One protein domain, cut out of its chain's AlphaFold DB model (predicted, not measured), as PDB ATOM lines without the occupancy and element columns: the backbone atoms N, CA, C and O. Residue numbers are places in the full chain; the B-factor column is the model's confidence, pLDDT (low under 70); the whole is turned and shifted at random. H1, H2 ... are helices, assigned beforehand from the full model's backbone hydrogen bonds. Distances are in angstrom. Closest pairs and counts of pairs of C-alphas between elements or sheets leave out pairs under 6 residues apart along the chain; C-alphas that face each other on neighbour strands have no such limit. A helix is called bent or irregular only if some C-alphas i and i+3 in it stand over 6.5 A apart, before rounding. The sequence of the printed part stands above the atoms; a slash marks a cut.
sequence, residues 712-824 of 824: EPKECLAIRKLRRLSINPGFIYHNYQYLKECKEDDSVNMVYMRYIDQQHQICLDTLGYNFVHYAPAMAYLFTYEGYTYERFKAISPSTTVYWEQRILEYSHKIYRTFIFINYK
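This is residues 712 to 824 of the 824 residues of the protein "Metallophos domain-containing protein" of bacterium 1XD42-8 (UniProt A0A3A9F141). Two lobes of helices are joined by one long helix, H3, which runs along one side of the whole: H1 and H2 make the lobe at its first end, and H4, H5, H6 and H7 make the lobe at its last end. The helices within the lobes mostly cross one another, and H3 alone among the named helices bridges the two lobes. The printed part has 113 residues with seven named helices, H1 to H7 in chain order, and no named strand; its class is all helix. It is loose, with a radius of gyration of the C-alphas of 17.2 A, and its outline is a rod spanning 56 by 24 by 18 A.

H3, residues 748 to 767, is the longest helix. With residues 748 to 752 alone it touches H1, residues 714 to 721, about perpendicular at 87 degrees; their closest C-alphas, of Lys 721 and Val 748, are 5.1 A apart. H2, residues 729 to 741, touches H1 with residues 739 to 740 alone, about perpendicular at 76 degrees; the closest C-alphas, of Glu 715 and Leu 739, are 5.4 A apart. H2 and H3 are close but not clearly touching, with the C-alphas of Tyr 738 and Tyr 755 closest at 7.6 A. With residues 766 to 767 alone, H3 touches H7, residues 811 to 822, at a steep tilt of 42 degrees, opposite ways; the C-alphas of Leu 767 and Thr 817 are closest at 6.6 A. H7 is the hub, touching three helices. It touches H4, residues 771 to 785, at a steep tilt of 58 degrees, the same way, with the C-alphas of Ala 779 and Ile 821 closest at 6.0 A. It also touches H5, residues 789 to 793, with the C-alphas of Tyr 789 and Phe 818 closest at 6.5 A. H4 touches H6, residues 802 to 808, at a steep tilt of 64 degrees, opposite ways, with the C-alphas of Tyr 774 and Ile 807 closest at 5.0 A. H1 and H2 are apart from H4, H5, H6 and H7. Every O i to N i+4 pair is within hydrogen-bond range in H1, H3, H5 and H6, against 7 of 9 in H2, 9 of 11 in H4 and 6 of 8 in H7.

H3 is 28.4 A long, from C-alpha 748 at (142.355, 132.207, 122.296) to C-alpha 767 at (151.299, 127.897, 95.656). H1 begins with C-alpha 714 at (128.822, 131.096, 118.016). H4 is 19.6 A long, H2 18.5 A and H7 17.1 A. H2 is irregular, with C-alphas 734 and 737 8.1 A apart; so is H7, with C-alphas 812 and 815 7.4 A apart, and H4 only just, with C-alphas 773 and 776 7.0 A apart. H7 ends with C-alpha 822 at (146.387, 140.325, 95.362).

The C-alphas farthest apart, of Glu 712 and Ser 798, are 57.0 A apart. The printed part has no cut and no long link; it ends at residue 824, the chain's last residue. The mean pLDDT of the printed part is 83.5, with residues 784, 786 and 822 to 824 under 70.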
ATOM      1  N   GLU A 712     123.270 135.334 119.841       74.12
ATOM      2  CA  GLU A 712     124.427 135.652 119.007       74.12
ATOM      3  C   GLU A 712     124.986 134.366 118.364       74.12
ATOM      4  O   GLU A 712     125.141 133.370 119.070       74.12
ATOM      5  N   PRO A 713     125.322 134.354 117.056       81.06
ATOM      6  CA  PRO A 713     125.971 133.196 116.440       81.06
ATOM      7  C   PRO A 713     127.297 132.853 117.135       81.06
ATOM      8  O   PRO A 713     128.112 133.747 117.382       81.06
ATOM      9  N   LYS A 714     127.565 131.567 117.391       82.12
ATOM     10  CA  LYS A 714     128.822 131.096 118.016       82.12
ATOM     11  C   LYS A 714     130.073 131.553 117.253       82.12
ATOM     12  O   LYS A 714     131.124 131.807 117.841       82.12
ATOM     13  N   GLU A 715     129.952 131.732 115.941       86.81
ATOM     14  CA  GLU A 715     131.000 132.215 115.050       86.81
ATOM     15  C   GLU A 715     131.461 133.629 115.441       86.81
ATOM     16  O   GLU A 715     132.640 133.948 115.296       86.81
ATOM     17  N   CYS A 716     130.587 134.467 116.014       86.25
ATOM     18  CA  CYS A 716     130.981 135.775 116.541       86.25
ATOM     19  C   CYS A 716     132.045 135.653 117.641       86.25
ATOM     20  O   CYS A 716     132.993 136.442 117.670       86.25
ATOM     21  N   LEU A 717     131.924 134.656 118.528       84.81
ATOM     22  CA  LEU A 717     132.905 134.403 119.587       84.81
ATOM     23  C   LEU A 717     134.244 133.948 119.001       84.81
ATOM     24  O   LEU A 717     135.290 134.444 119.423       84.81
ATOM     25  N   ALA A 718     134.225 133.067 117.998       86.94
ATOM     26  CA  ALA A 718     135.434 132.640 117.294       86.94
ATOM     27  C   ALA A 718     136.153 133.829 116.629       86.94
ATOM     28  O   ALA A 718     137.359 134.010 116.807       86.94
ATOM     29  N   ILE A 719     135.406 134.711 115.953       88.00
ATOM     30  CA  ILE A 719     135.951 135.923 115.325       88.00
ATOM     31  C   ILE A 719     136.576 136.862 116.367       88.00
ATOM     32  O   ILE A 719     137.672 137.382 116.145       88.00
ATOM     33  N   ARG A 720     135.931 137.060 117.525       86.06
ATOM     34  CA  ARG A 720     136.505 137.860 118.623       86.06
ATOM     35  C   ARG A 720     137.793 137.246 119.167       86.06
ATOM     36  O   ARG A 720     138.755 137.972 119.413       86.06
ATOM     37  N   LYS A 721     137.853 135.918 119.313       86.38
ATOM     38  CA  LYS A 721     139.057 135.202 119.774       86.38
ATOM     39  C   LYS A 721     140.237 135.347 118.804       86.38
ATOM     40  O   LYS A 721     141.375 135.341 119.260       86.38
ATOM     41  N   LEU A 722     139.994 135.583 117.510       85.25
ATOM     42  CA  LEU A 722     141.044 135.934 116.540       85.25
ATOM     43  C   LEU A 722     141.630 137.344 116.732       85.25
ATOM     44  O   LEU A 722     142.591 137.692 116.045       85.25
ATOM     45  N   ARG A 723     141.065 138.163 117.633       79.94
ATOM     46  CA  ARG A 723     141.499 139.541 117.931       79.94
ATOM     47  C   ARG A 723     141.586 140.442 116.693       79.94
ATOM     48  O   ARG A 723     142.404 141.358 116.620       79.94
ATOM     49  N   ARG A 724     140.738 140.184 115.695       78.81
ATOM     50  CA  ARG A 724     140.598 141.052 114.522       78.81
ATOM     51  C   ARG A 724     139.863 142.326 114.923       78.81
ATOM     52  O   ARG A 724     138.825 142.248 115.563       78.81
ATOM     53  N   LEU A 725     140.371 143.484 114.505       80.75
ATOM     54  CA  LEU A 725     139.735 144.786 114.768       80.75
ATOM     55  C   LEU A 725     138.529 145.045 113.855       80.75
ATOM     56  O   LEU A 725     137.588 145.742 114.232       80.75
ATOM     57  N   SER A 726     138.552 144.488 112.646       84.00
ATOM     58  CA  SER A 726     137.452 144.565 111.694       84.00
ATOM     59  C   SER A 726     137.428 143.354 110.766       84.00
ATOM     60  O   SER A 726     138.429 142.645 110.618       84.00
ATOM     61  N   ILE A 727     136.271 143.116 110.153       85.94
ATOM     62  CA  ILE A 727     136.039 142.037 109.190       85.94
ATOM     63  C   ILE A 727     135.242 142.535 107.979       85.94
ATOM     64  O   ILE A 727     134.586 143.575 108.037       85.94
ATOM     65  N   ASN A 728     135.290 141.783 106.885       87.50
ATOM     66  CA  ASN A 728     134.504 142.006 105.671       87.50
ATOM     67  C   ASN A 728     133.819 140.687 105.238       87.50
ATOM     68  O   ASN A 728     134.069 139.651 105.866       87.50
ATOM     69  N   PRO A 729     132.952 140.692 104.206       86.50
ATOM     70  CA  PRO A 729     132.237 139.484 103.797       86.50
ATOM     71  C   PRO A 729     133.163 138.330 103.406       86.50
ATOM     72  O   PRO A 729     132.960 137.201 103.851       86.50
ATOM     73  N   GLY A 730     134.222 138.610 102.642       84.12
ATOM     74  CA  GLY A 730     135.161 137.589 102.192       84.12
ATOM     75  C   GLY A 730     135.946 136.941 103.328       84.12
ATOM     76  O   GLY A 730     136.222 135.746 103.264       84.12
ATOM     77  N   PHE A 731     136.231 137.663 104.418       85.81
ATOM     78  CA  PHE A 731     136.814 137.052 105.611       85.81
ATOM     79  C   PHE A 731     135.919 135.941 106.172       85.81
ATOM     80  O   PHE A 731     136.423 134.860 106.466       85.81
ATOM     81  N   ILE A 732     134.610 136.174 106.303       85.81
ATOM     82  CA  ILE A 732     133.698 135.128 106.788       85.81
ATOM     83  C   ILE A 732     133.595 134.012 105.751       85.81
ATOM     84  O   ILE A 732     133.744 132.850 106.111       85.81
ATOM     85  N   TYR A 733     133.408 134.350 104.474       81.69
ATOM     86  CA  TYR A 733     133.257 133.371 103.394       81.69
ATOM     87  C   TYR A 733     134.442 132.395 103.308       81.69
ATOM     88  O   TYR A 733     134.251 131.183 103.354       81.69
ATOM     89  N   HIS A 734     135.677 132.903 103.270       79.00
ATOM     90  CA  HIS A 734     136.874 132.062 103.154       79.00
ATOM     91  C   HIS A 734     137.193 131.255 104.419       79.00
ATOM     92  O   HIS A 734     137.928 130.275 104.337       79.00
ATOM     93  N   ASN A 735     136.660 131.650 105.580       83.31
ATOM     94  CA  ASN A 735     136.958 131.012 106.865       83.31
ATOM     95  C   ASN A 735     135.730 130.348 107.504       83.31
ATOM     96  O   ASN A 735     135.798 129.932 108.656       83.31
ATOM     97  N   TYR A 736     134.614 130.223 106.781       83.31
ATOM     98  CA  TYR A 736     133.335 129.798 107.353       83.31
ATOM     99  C   TYR A 736     133.402 128.416 108.020       83.31
ATOM    100  O   TYR A 736     132.967 128.275 109.161       83.31
ATOM    101  N   GLN A 737     134.001 127.419 107.358       81.88
ATOM    102  CA  GLN A 737     134.137 126.067 107.924       81.88
ATOM    103  C   GLN A 737     134.952 126.069 109.219       81.88
ATOM    104  O   GLN A 737     134.521 125.532 110.235       81.88
ATOM    105  N   TYR A 738     136.077 126.779 109.219       84.56
ATOM    106  CA  TYR A 738     136.913 126.942 110.402       84.56
ATOM    107  C   TYR A 738     136.165 127.635 111.553       84.56
ATOM    108  O   TYR A 738     136.220 127.188 112.700       84.56
ATOM    109  N   LEU A 739     135.417 128.702 111.254       86.31
ATOM    110  CA  LEU A 739     134.607 129.406 112.250       86.31
ATOM    111  C   LEU A 739     133.515 128.498 112.834       86.31
ATOM    112  O   LEU A 739     133.232 128.585 114.026       86.31
ATOM    113  N   LYS A 740     132.944 127.603 112.020       83.44
ATOM    114  CA  LYS A 740     131.922 126.632 112.429       83.44
ATOM    115  C   LYS A 740     132.483 125.539 113.348       83.44
ATOM    116  O   LYS A 740     131.773 125.090 114.253       83.44
ATOM    117  N   GLU A 741     133.724 125.112 113.119       84.62
ATOM    118  CA  GLU A 741     134.429 124.086 113.904       84.62
ATOM    119  C   GLU A 741     134.948 124.590 115.259       84.62
ATOM    120  O   GLU A 741     135.172 123.788 116.169       84.62
ATOM    121  N   CYS A 742     135.116 125.906 115.418       84.50
ATOM    122  CA  CYS A 742     135.512 126.508 116.688       84.50
ATOM    123  C   CYS A 742     134.445 126.271 117.769       84.50
ATOM    124  O   CYS A 742     133.257 126.547 117.572       84.50
ATOM    125  N   LYS A 743     134.881 125.801 118.938       84.88
ATOM    126  CA  LYS A 743     134.016 125.597 120.102       84.88
ATOM    127  C   LYS A 743     134.018 126.819 121.019       84.88
ATOM    128  O   LYS A 743     134.970 127.608 121.062       84.88
ATOM    129  N   GLU A 744     132.948 126.984 121.788       79.44
ATOM    130  CA  GLU A 744     132.829 128.098 122.736       79.44
ATOM    131  C   GLU A 744     133.894 128.041 123.841       79.44
ATOM    132  O   GLU A 744     134.392 129.086 124.260       79.44
ATOM    133  N   ASP A 745     134.320 126.841 124.234       84.56
ATOM    134  CA  ASP A 745     135.358 126.575 125.231       84.56
ATOM    135  C   ASP A 745     136.796 126.647 124.678       84.56
ATOM    136  O   ASP A 745     137.746 126.694 125.461       84.56
ATOM    137  N   ASP A 746     136.989 126.738 123.353       85.88
ATOM    138  CA  ASP A 746     138.332 126.822 122.760       85.88
ATOM    139  C   ASP A 746     139.090 128.067 123.270       85.88
ATOM    140  O   ASP A 746     138.583 129.194 123.236       85.88
ATOM    141  N   SER A 747     140.339 127.897 123.712       88.06
ATOM    142  CA  SER A 747     141.167 129.027 124.162       88.06
ATOM    143  C   SER A 747     141.569 129.954 123.003       88.06
ATOM    144  O   SER A 747     141.672 129.526 121.854       88.06
ATOM    145  N   VAL A 748     141.879 131.225 123.298       86.56
ATOM    146  CA  VAL A 748     142.355 132.207 122.296       86.56
ATOM    147  C   VAL A 748     143.556 131.682 121.501       86.56
ATOM    148  O   VAL A 748     143.568 131.775 120.277       86.56
ATOM    149  N   ASN A 749     144.540 131.083 122.182       87.62
ATOM    150  CA  ASN A 749     145.738 130.543 121.532       87.62
ATOM    151  C   ASN A 749     145.403 129.385 120.587       87.62
ATOM    152  O   ASN A 749     145.973 129.290 119.506       87.62
ATOM    153  N   MET A 750     144.467 128.521 120.983       87.25
ATOM    154  CA  MET A 750     144.053 127.368 120.188       87.25
ATOM    155  C   MET A 750     143.312 127.789 118.917       87.25
ATOM    156  O   MET A 750     143.619 127.285 117.840       87.25
ATOM    157  N   VAL A 751     142.394 128.755 119.029       86.50
ATOM    158  CA  VAL A 751     141.717 129.367 117.876       86.50
ATOM    159  C   VAL A 751     142.764 129.984 116.941       86.50
ATOM    160  O   VAL A 751     142.822 129.635 115.764       86.50
ATOM    161  N   TYR A 752     143.657 130.823 117.467       84.88
ATOM    162  CA  TYR A 752     144.659 131.523 116.662       84.88
ATOM    163  C   TYR A 752     145.644 130.588 115.936       84.88
ATOM    164  O   TYR A 752     145.881 130.774 114.744       84.88
ATOM    165  N   MET A 753     146.178 129.560 116.608       85.75
ATOM    166  CA  MET A 753     147.104 128.609 115.974       85.75
ATOM    167  C   MET A 753     146.428 127.811 114.860       85.75
ATOM    168  O   MET A 753     146.958 127.747 113.756       85.75
ATOM    169  N   ARG A 754     145.208 127.311 115.097       85.75
ATOM    170  CA  ARG A 754     144.436 126.619 114.053       85.75
ATOM    171  C   ARG A 754     144.196 127.498 112.825       85.75
ATOM    172  O   ARG A 754     144.240 127.007 111.702       85.75
ATOM    173  N   TYR A 755     143.952 128.795 113.030       86.56
ATOM    174  CA  TYR A 755     143.799 129.738 111.925       86.56
ATOM    175  C   TYR A 755     145.090 129.867 111.106       86.56
ATOM    176  O   TYR A 755     145.035 129.832 109.879       86.56
ATOM    177  N   ILE A 756     146.249 129.983 111.767       86.00
ATOM    178  CA  ILE A 756     147.557 130.038 111.093       86.00
ATOM    179  C   ILE A 756     147.814 128.761 110.295       86.00
ATOM    180  O   ILE A 756     148.176 128.857 109.123       86.00
ATOM    181  N   ASP A 757     147.585 127.594 110.896       86.69
ATOM    182  CA  ASP A 757     147.780 126.302 110.233       86.69
ATOM    183  C   ASP A 757     146.903 126.191 108.978       86.69
ATOM    184  O   ASP A 757     147.368 125.773 107.917       86.69
ATOM    185  N   GLN A 758     145.656 126.664 109.052       85.44
ATOM    186  CA  GLN A 758     144.763 126.712 107.899       85.44
ATOM    187  C   GLN A 758     145.271 127.659 106.801       85.44
ATOM    188  O   GLN A 758     145.255 127.295 105.625       85.44
ATOM    189  N   GLN A 759     145.732 128.867 107.149       84.94
ATOM    190  CA  GLN A 759     146.298 129.786 106.152       84.94
ATOM    191  C   GLN A 759     147.564 129.203 105.510       84.94
ATOM    192  O   GLN A 759     147.758 129.338 104.301       84.94
ATOM    193  N   HIS A 760     148.397 128.517 106.296       86.94
ATOM    194  CA  HIS A 760     149.570 127.811 105.797       86.94
ATOM    195  C   HIS A 760     149.176 126.711 104.803       86.94
ATOM    196  O   HIS A 760     149.733 126.659 103.708       86.94
ATOM    197  N   GLN A 761     148.170 125.897 105.136       87.06
ATOM    198  CA  GLN A 761     147.664 124.847 104.252       87.06
ATOM    199  C   GLN A 761     147.098 125.421 102.948       87.06
ATOM    200  O   GLN A 761     147.424 124.943 101.869       87.06
ATOM    201  N   ILE A 762     146.336 126.513 103.022       85.25
ATOM    202  CA  ILE A 762     145.825 127.220 101.843       85.25
ATOM    203  C   ILE A 762     146.968 127.674 100.922       85.25
ATOM    204  O   ILE A 762     146.870 127.541  99.697       85.25
ATOM    205  N   CYS A 763     148.035 128.238 101.496       87.00
ATOM    206  CA  CYS A 763     149.212 128.648 100.734       87.00
ATOM    207  C   CYS A 763     149.897 127.435 100.101       87.00
ATOM    208  O   CYS A 763     150.244 127.480  98.924       87.00
ATOM    209  N   LEU A 764     150.041 126.342 100.850       89.00
ATOM    210  CA  LEU A 764     150.633 125.099 100.371       89.00
ATOM    211  C   LEU A 764     149.843 124.508  99.193       89.00
ATOM    212  O   LEU A 764     150.435 124.197  98.161       89.00
ATOM    213  N   ASP A 765     148.519 124.433  99.305       86.81
ATOM    214  CA  ASP A 765     147.632 123.891  98.270       86.81
ATOM    215  C   ASP A 765     147.632 124.766  97.007       86.81
ATOM    216  O   ASP A 765     147.592 124.273  95.876       86.81
ATOM    217  N   THR A 766     147.699 126.090  97.185       84.06
ATOM    218  CA  THR A 766     147.575 127.034  96.067       84.06
ATOM    219  C   THR A 766     148.909 127.331  95.392       84.06
ATOM    220  O   THR A 766     148.960 127.473  94.173       84.06
ATOM    221  N   LEU A 767     149.995 127.447  96.148       88.12
ATOM    222  CA  LEU A 767     151.299 127.897  95.656       88.12
ATOM    223  C   LEU A 767     152.347 126.770  95.617       88.12
ATOM    224  O   LEU A 767     153.364 126.885  94.922       88.12
ATOM    225  N   GLY A 768     152.070 125.642  96.274       87.12
ATOM    226  CA  GLY A 768     152.975 124.504  96.403       87.12
ATOM    227  C   GLY A 768     154.014 124.693  97.510       87.12
ATOM    228  O   GLY A 768     154.192 125.785  98.039       87.12
ATOM    229  N   TYR A 769     154.750 123.623  97.826       85.06
ATOM    230  CA  TYR A 769     155.672 123.542  98.973       85.06
ATOM    231  C   TYR A 769     156.689 124.691  99.073       85.06
ATOM    232  O   TYR A 769     156.975 125.186 100.158       85.06
ATOM    233  N   ASN A 770     157.174 125.187  97.934       88.56
ATOM    234  CA  ASN A 770     158.232 126.197  97.895       88.56
ATOM    235  C   ASN A 770     157.738 127.639  98.107       88.56
ATOM    236  O   ASN A 770     158.541 128.567  98.020       88.56
ATOM    237  N   PHE A 771     156.441 127.858  98.370       90.25
ATOM    238  CA  PHE A 771     155.869 129.207  98.486       90.25
ATOM    239  C   PHE A 771     156.572 130.070  99.532       90.25
ATOM    240  O   PHE A 771     156.721 131.271  99.329       90.25
ATOM    241  N   VAL A 772     157.063 129.457 100.612       89.25
ATOM    242  CA  VAL A 772     157.774 130.130 101.707       89.25
ATOM    243  C   VAL A 772     159.019 130.897 101.248       89.25
ATOM    244  O   VAL A 772     159.443 131.825 101.933       89.25
ATOM    245  N   HIS A 773     159.594 130.552 100.092       87.50
ATOM    246  CA  HIS A 773     160.814 131.176  99.580       87.50
ATOM    247  C   HIS A 773     160.563 132.429  98.740       87.50
ATOM    248  O   HIS A 773     161.388 133.339  98.759       87.50
ATOM    249  N   TYR A 774     159.439 132.493  98.024       89.62
ATOM    250  CA  TYR A 774     159.174 133.562  97.058       89.62
ATOM    251  C   TYR A 774     157.894 134.351  97.370       89.62
ATOM    252  O   TYR A 774     157.865 135.561  97.172       89.62
ATOM    253  N   ALA A 775     156.841 133.718  97.898       90.56
ATOM    254  CA  ALA A 775     155.552 134.375  98.100       90.56
ATOM    255  C   ALA A 775     155.601 135.465  99.184       90.56
ATOM    256  O   ALA A 775     155.080 136.548  98.927       90.56
ATOM    257  N   PRO A 776     156.283 135.285 100.337       89.00
ATOM    258  CA  PRO A 776     156.478 136.379 101.289       89.00
ATOM    259  C   PRO A 776     157.253 137.562 100.695       89.00
ATOM    260  O   PRO A 776     156.931 138.712 100.982       89.00
ATOM    261  N   ALA A 777     158.245 137.287  99.839       88.81
ATOM    262  CA  ALA A 777     159.033 138.312  99.156       88.81
ATOM    263  C   ALA A 777     158.170 139.111  98.173       88.81
ATOM    264  O   ALA A 777     158.172 140.340  98.198       88.81
ATOM    265  N   MET A 778     157.377 138.411  97.355       89.75
ATOM    266  CA  MET A 778     156.404 139.039  96.465       89.75
ATOM    267  C   MET A 778     155.366 139.833  97.251       89.75
ATOM    268  O   MET A 778     155.072 140.960  96.878       89.75
ATOM    269  N   ALA A 779     154.857 139.301  98.365       84.56
ATOM    270  CA  ALA A 779     153.855 139.979  99.183       84.56
ATOM    271  C   ALA A 779     154.418 141.260  99.794       84.56
ATOM    272  O   ALA A 779     153.748 142.291  99.795       84.56
ATOM    273  N   TYR A 780     155.669 141.221 100.252       83.81
ATOM    274  CA  TYR A 780     156.380 142.396 100.725       83.81
ATOM    275  C   TYR A 780     156.557 143.441  99.616       83.81
ATOM    276  O   TYR A 780     156.136 144.579  99.791       83.81
ATOM    277  N   LEU A 781     157.114 143.069  98.459       82.31
ATOM    278  CA  LEU A 781     157.348 144.006  97.351       82.31
ATOM    279  C   LEU A 781     156.040 144.563  96.768       82.31
ATOM    280  O   LEU A 781     155.959 145.742  96.437       82.31
ATOM    281  N   PHE A 782     154.993 143.747  96.697       76.69
ATOM    282  CA  PHE A 782     153.653 144.177  96.308       76.69
ATOM    283  C   PHE A 782     153.091 145.196  97.314       76.69
ATOM    284  O   PHE A 782     152.720 146.305  96.944       76.69
ATOM    285  N   THR A 783     153.108 144.857  98.607       71.06
ATOM    286  CA  THR A 783     152.445 145.638  99.669       71.06
ATOM    287  C   THR A 783     153.235 146.866 100.132       71.06
ATOM    288  O   THR A 783     152.658 147.796 100.695       71.06
ATOM    289  N   TYR A 784     154.557 146.885  99.971       69.50
ATOM    290  CA  TYR A 784     155.411 147.967 100.476       69.50
ATOM    291  C   TYR A 784     156.093 148.766  99.367       69.50
ATOM    292  O   TYR A 784     156.238 149.977  99.523       69.50
ATOM    293  N   GLU A 785     156.458 148.122  98.257       71.88
ATOM    294  CA  GLU A 785     157.176 148.754  97.138       71.88
ATOM    295  C   GLU A 785     156.280 149.002  95.909       71.88
ATOM    296  O   GLU A 785     156.738 149.566  94.911       71.88
ATOM    297  N   GLY A 786     155.004 148.594  95.967       68.00
ATOM    298  CA  GLY A 786     154.020 148.810  94.904       68.00
ATOM    299  C   GLY A 786     154.365 148.085  93.602       68.00
ATOM    300  O   GLY A 786     154.168 148.627  92.515       68.00
ATOM    301  N   TYR A 787     154.966 146.894  93.683       74.12
ATOM    302  CA  TYR A 787     155.283 146.114  92.484       74.12
ATOM    303  C   TYR A 787     154.001 145.635  91.791       74.12
ATOM    304  O   TYR A 787     153.192 144.939  92.395       74.12
ATOM    305  N   THR A 788     153.847 145.954  90.504       72.44
ATOM    306  CA  THR A 788     152.787 145.403  89.645       72.44
ATOM    307  C   THR A 788     153.188 144.039  89.081       72.44
ATOM    308  O   THR A 788     154.363 143.660  89.120       72.44
ATOM    309  N   TYR A 789     152.232 143.302  88.506       75.81
ATOM    310  CA  TYR A 789     152.519 142.029  87.837       75.81
ATOM    311  C   TYR A 789     153.620 142.158  86.772       75.81
ATOM    312  O   TYR A 789     154.580 141.387  86.780       75.81
ATOM    313  N   GLU A 790     153.528 143.164  85.898       71.94
ATOM    314  CA  GLU A 790     154.524 143.379  84.842       71.94
ATOM    315  C   GLU A 790     155.892 143.750  85.426       71.94
ATOM    316  O   GLU A 790     156.918 143.289  84.931       71.94
ATOM    317  N   ARG A 791     155.934 144.478  86.552       79.00
ATOM    318  CA  ARG A 791     157.193 144.756  87.256       79.00
ATOM    319  C   ARG A 791     157.828 143.489  87.830       79.00
ATOM    320  O   ARG A 791     159.043 143.356  87.753       79.00
ATOM    321  N   PHE A 792     157.037 142.545  88.348       84.31
ATOM    322  CA  PHE A 792     157.551 141.231  88.754       84.31
ATOM    323  C   PHE A 792     158.046 140.403  87.561       84.31
ATOM    324  O   PHE A 792     159.073 139.735  87.662       84.31
ATOM    325  N   LYS A 793     157.347 140.452  86.421       81.44
ATOM    326  CA  LYS A 793     157.744 139.749  85.191       81.44
ATOM    327  C   LYS A 793     159.020 140.329  84.569       81.44
ATOM    328  O   LYS A 793     159.812 139.584  84.002       81.44
ATOM    329  N   ALA A 794     159.223 141.638  84.695       82.00
ATOM    330  CA  ALA A 794     160.360 142.370  84.143       82.00
ATOM    331  C   ALA A 794     161.601 142.390  85.055       82.00
ATOM    332  O   ALA A 794     162.572 143.080  84.737       82.00
ATOM    333  N   ILE A 795     161.596 141.662  86.179       87.06
ATOM    334  CA  ILE A 795     162.776 141.554  87.044       87.06
ATOM    335  C   ILE A 795     163.956 141.028  86.214       87.06
ATOM    336  O   ILE A 795     163.887 139.955  85.613       87.06
ATOM    337  N   SER A 796     165.057 141.785  86.196       84.50
ATOM    338  CA  SER A 796     166.248 141.404  85.436       84.50
ATOM    339  C   SER A 796     166.865 140.119  85.999       84.50
ATOM    340  O   SER A 796     167.166 140.091  87.196       84.50
ATOM    341  N   PRO A 797     167.192 139.113  85.160       84.31
ATOM    342  CA  PRO A 797     167.944 137.928  85.577       84.31
ATOM    343  C   PRO A 797     169.284 138.243  86.261       84.31
ATOM    344  O   PRO A 797     169.818 137.408  86.984       84.31
ATOM    345  N   SER A 798     169.831 139.444  86.041       86.31
ATOM    346  CA  SER A 798     171.087 139.919  86.629       86.31
ATOM    347  C   SER A 798     170.905 140.756  87.903       86.31
ATOM    348  O   SER A 798     171.844 141.443  88.309       86.31
ATOM    349  N   THR A 799     169.709 140.790  88.503       88.00
ATOM    350  CA  THR A 799     169.452 141.596  89.706       88.00
ATOM    351  C   THR A 799     170.338 141.169  90.880       88.00
ATOM    352  O   THR A 799     170.573 139.983  91.120       88.00
ATOM    353  N   THR A 800     170.826 142.151  91.639       86.25
ATOM    354  CA  THR A 800     171.574 141.941  92.889       86.25
ATOM    355  C   THR A 800     170.682 142.056  94.126       86.25
ATOM    356  O   THR A 800     171.167 141.932  95.250       86.25
ATOM    357  N   VAL A 801     169.384 142.330  93.952       86.88
ATOM    358  CA  VAL A 801     168.431 142.485  95.056       86.88
ATOM    359  C   VAL A 801     168.003 141.105  95.550       86.88
ATOM    360  O   VAL A 801     167.384 140.339  94.816       86.88
ATOM    361  N   TYR A 802     168.292 140.799  96.819       86.00
ATOM    362  CA  TYR A 802     168.031 139.484  97.424       86.00
ATOM    363  C   TYR A 802     166.593 138.983  97.211       86.00
ATOM    364  O   TYR A 802     166.383 137.846  96.794       86.00
ATOM    365  N   TRP A 803     165.592 139.833  97.466       85.75
ATOM    366  CA  TRP A 803     164.184 139.459  97.307       85.75
ATOM    367  C   TRP A 803     163.810 139.160  95.854       85.75
ATOM    368  O   TRP A 803     163.052 138.230  95.605       85.75
ATOM    369  N   GLU A 804     164.371 139.895  94.898       89.75
ATOM    370  CA  GLU A 804     164.127 139.673  93.473       89.75
ATOM    371  C   GLU A 804     164.801 138.388  92.974       89.75
ATOM    372  O   GLU A 804     164.185 137.626  92.234       89.75
ATOM    373  N   GLN A 805     166.014 138.083  93.450       87.75
ATOM    374  CA  GLN A 805     166.692 136.813  93.158       87.75
ATOM    375  C   GLN A 805     165.858 135.611  93.621       87.75
ATOM    376  O   GLN A 805     165.647 134.669  92.858       87.75
ATOM    377  N   ARG A 806     165.302 135.679  94.839       86.44
ATOM    378  CA  ARG A 806     164.407 134.641  95.377       86.44
ATOM    379  C   ARG A 806     163.135 134.452  94.559       86.44
ATOM    380  O   ARG A 806     162.611 133.346  94.503       86.44
ATOM    381  N   ILE A 807     162.639 135.508  93.924       90.81
ATOM    382  CA  ILE A 807     161.468 135.435  93.044       90.81
ATOM    383  C   ILE A 807     161.847 134.816  91.693       90.81
ATOM    384  O   ILE A 807     161.113 133.968  91.186       90.81
ATOM    385  N   LEU A 808     163.006 135.179  91.133       89.50
ATOM    386  CA  LEU A 808     163.497 134.652  89.855       89.50
ATOM    387  C   LEU A 808     163.788 133.149  89.883       89.50
ATOM    388  O   LEU A 808     163.518 132.475  88.887       89.50
ATOM    389  N   GLU A 809     164.253 132.612  91.019       87.88
ATOM    390  CA  GLU A 809     164.379 131.159  91.256       87.88
ATOM    391  C   GLU A 809     163.053 130.412  90.984       87.88
ATOM    392  O   GLU A 809     163.051 129.231  90.635       87.88
ATOM    393  N   TYR A 810     161.919 131.118  91.079       89.75
ATOM    394  CA  TYR A 810     160.569 130.607  90.858       89.75
ATOM    395  C   TYR A 810     159.785 131.454  89.843       89.75
ATOM    396  O   TYR A 810     158.572 131.615  89.976       89.75
ATOM    397  N   SER A 811     160.444 131.968  88.797       84.25
ATOM    398  CA  SER A 811     159.836 132.881  87.810       84.25
ATOM    399  C   SER A 811     158.523 132.366  87.194       84.25
ATOM    400  O   SER A 811     157.558 133.114  87.042       84.25
ATOM    401  N   HIS A 812     158.428 131.060  86.937       82.75
ATOM    402  CA  HIS A 812     157.222 130.391  86.435       82.75
ATOM    403  C   HIS A 812     156.022 130.411  87.412       82.75
ATOM    404  O   HIS A 812     154.899 130.109  87.011       82.75
ATOM    405  N   LYS A 813     156.229 130.743  88.694       85.75
ATOM    406  CA  LYS A 813     155.177 130.860  89.721       85.75
ATOM    407  C   LYS A 813     154.636 132.282  89.868       85.75
ATOM    408  O   LYS A 813     153.525 132.425  90.370       85.75
ATOM    409  N   ILE A 814     155.359 133.297  89.380       84.88
ATOM    410  CA  ILE A 814     155.081 134.726  89.615       84.88
ATOM    411  C   ILE A 814     153.612 135.079  89.396       84.88
ATOM    412  O   ILE A 814     153.003 135.682  90.269       84.88
ATOM    413  N   TYR A 815     153.013 134.686  88.271       77.81
ATOM    414  CA  TYR A 815     151.619 135.040  87.992       77.81
ATOM    415  C   TYR A 815     150.656 134.466  89.036       77.81
ATOM    416  O   TYR A 815     149.917 135.209  89.675       77.81
ATOM    417  N   ARG A 816     150.707 133.149  89.274       80.44
ATOM    418  CA  ARG A 816     149.814 132.479  90.231       80.44
ATOM    419  C   ARG A 816     149.983 133.037  91.644       80.44
ATOM    420  O   ARG A 816     149.013 133.133  92.387       80.44
ATOM    421  N   THR A 817     151.202 133.420  92.001       86.62
ATOM    422  CA  THR A 817     151.529 134.028  93.290       86.62
ATOM    423  C   THR A 817     151.067 135.469  93.399       86.62
ATOM    424  O   THR A 817     150.513 135.837  94.426       86.62
ATOM    425  N   PHE A 818     151.251 136.268  92.350       80.56
ATOM    426  CA  PHE A 818     150.756 137.637  92.280       80.56
ATOM    427  C   PHE A 818     149.235 137.665  92.437       80.56
ATOM    428  O   PHE A 818     148.732 138.361  93.308       80.56
ATOM    429  N   ILE A 819     148.525 136.827  91.675       74.88
ATOM    430  CA  ILE A 819     147.076 136.621  91.796       74.88
ATOM    431  C   ILE A 819     146.729 136.211  93.232       74.88
ATOM    432  O   ILE A 819     145.910 136.855  93.871       74.88
ATOM    433  N   PHE A 820     147.395 135.198  93.794       79.75
ATOM    434  CA  PHE A 820     147.133 134.768  95.169       79.75
ATOM    435  C   PHE A 820     147.293 135.890  96.205       79.75
ATOM    436  O   PHE A 820     146.421 136.035  97.049       79.75
ATOM    437  N   ILE A 821     148.371 136.676  96.136       77.69
ATOM    438  CA  ILE A 821     148.669 137.775  97.073       77.69
ATOM    439  C   ILE A 821     147.707 138.947  96.890       77.69
ATOM    440  O   ILE A 821     147.285 139.558  97.863       77.69
ATOM    441  N   ASN A 822     147.359 139.274  95.645       67.69
ATOM    442  CA  ASN A 822     146.387 140.325  95.362       67.69
ATOM    443  C   ASN A 822     145.003 139.976  95.947       67.69
ATOM    444  O   ASN A 822     144.200 140.853  96.257       67.69
ATOM    445  N   TYR A 823     144.740 138.678  96.129       60.66
ATOM    446  CA  TYR A 823     143.433 138.126  96.457       60.66
ATOM    447  C   TYR A 823     143.352 137.363  97.792       60.66
ATOM    448  O   TYR A 823     142.324 136.744  98.072       60.66
ATOM    449  N   LYS A 824     144.383 137.362  98.640       60.09
ATOM    450  CA  LYS A 824     144.347 136.786  99.997       60.09
ATOM    451  C   LYS A 824     145.314 137.510 100.913       60.09
ATOM    452  O   LYS A 824     144.901 137.760 102.071       60.09
TER     453      LYS A 824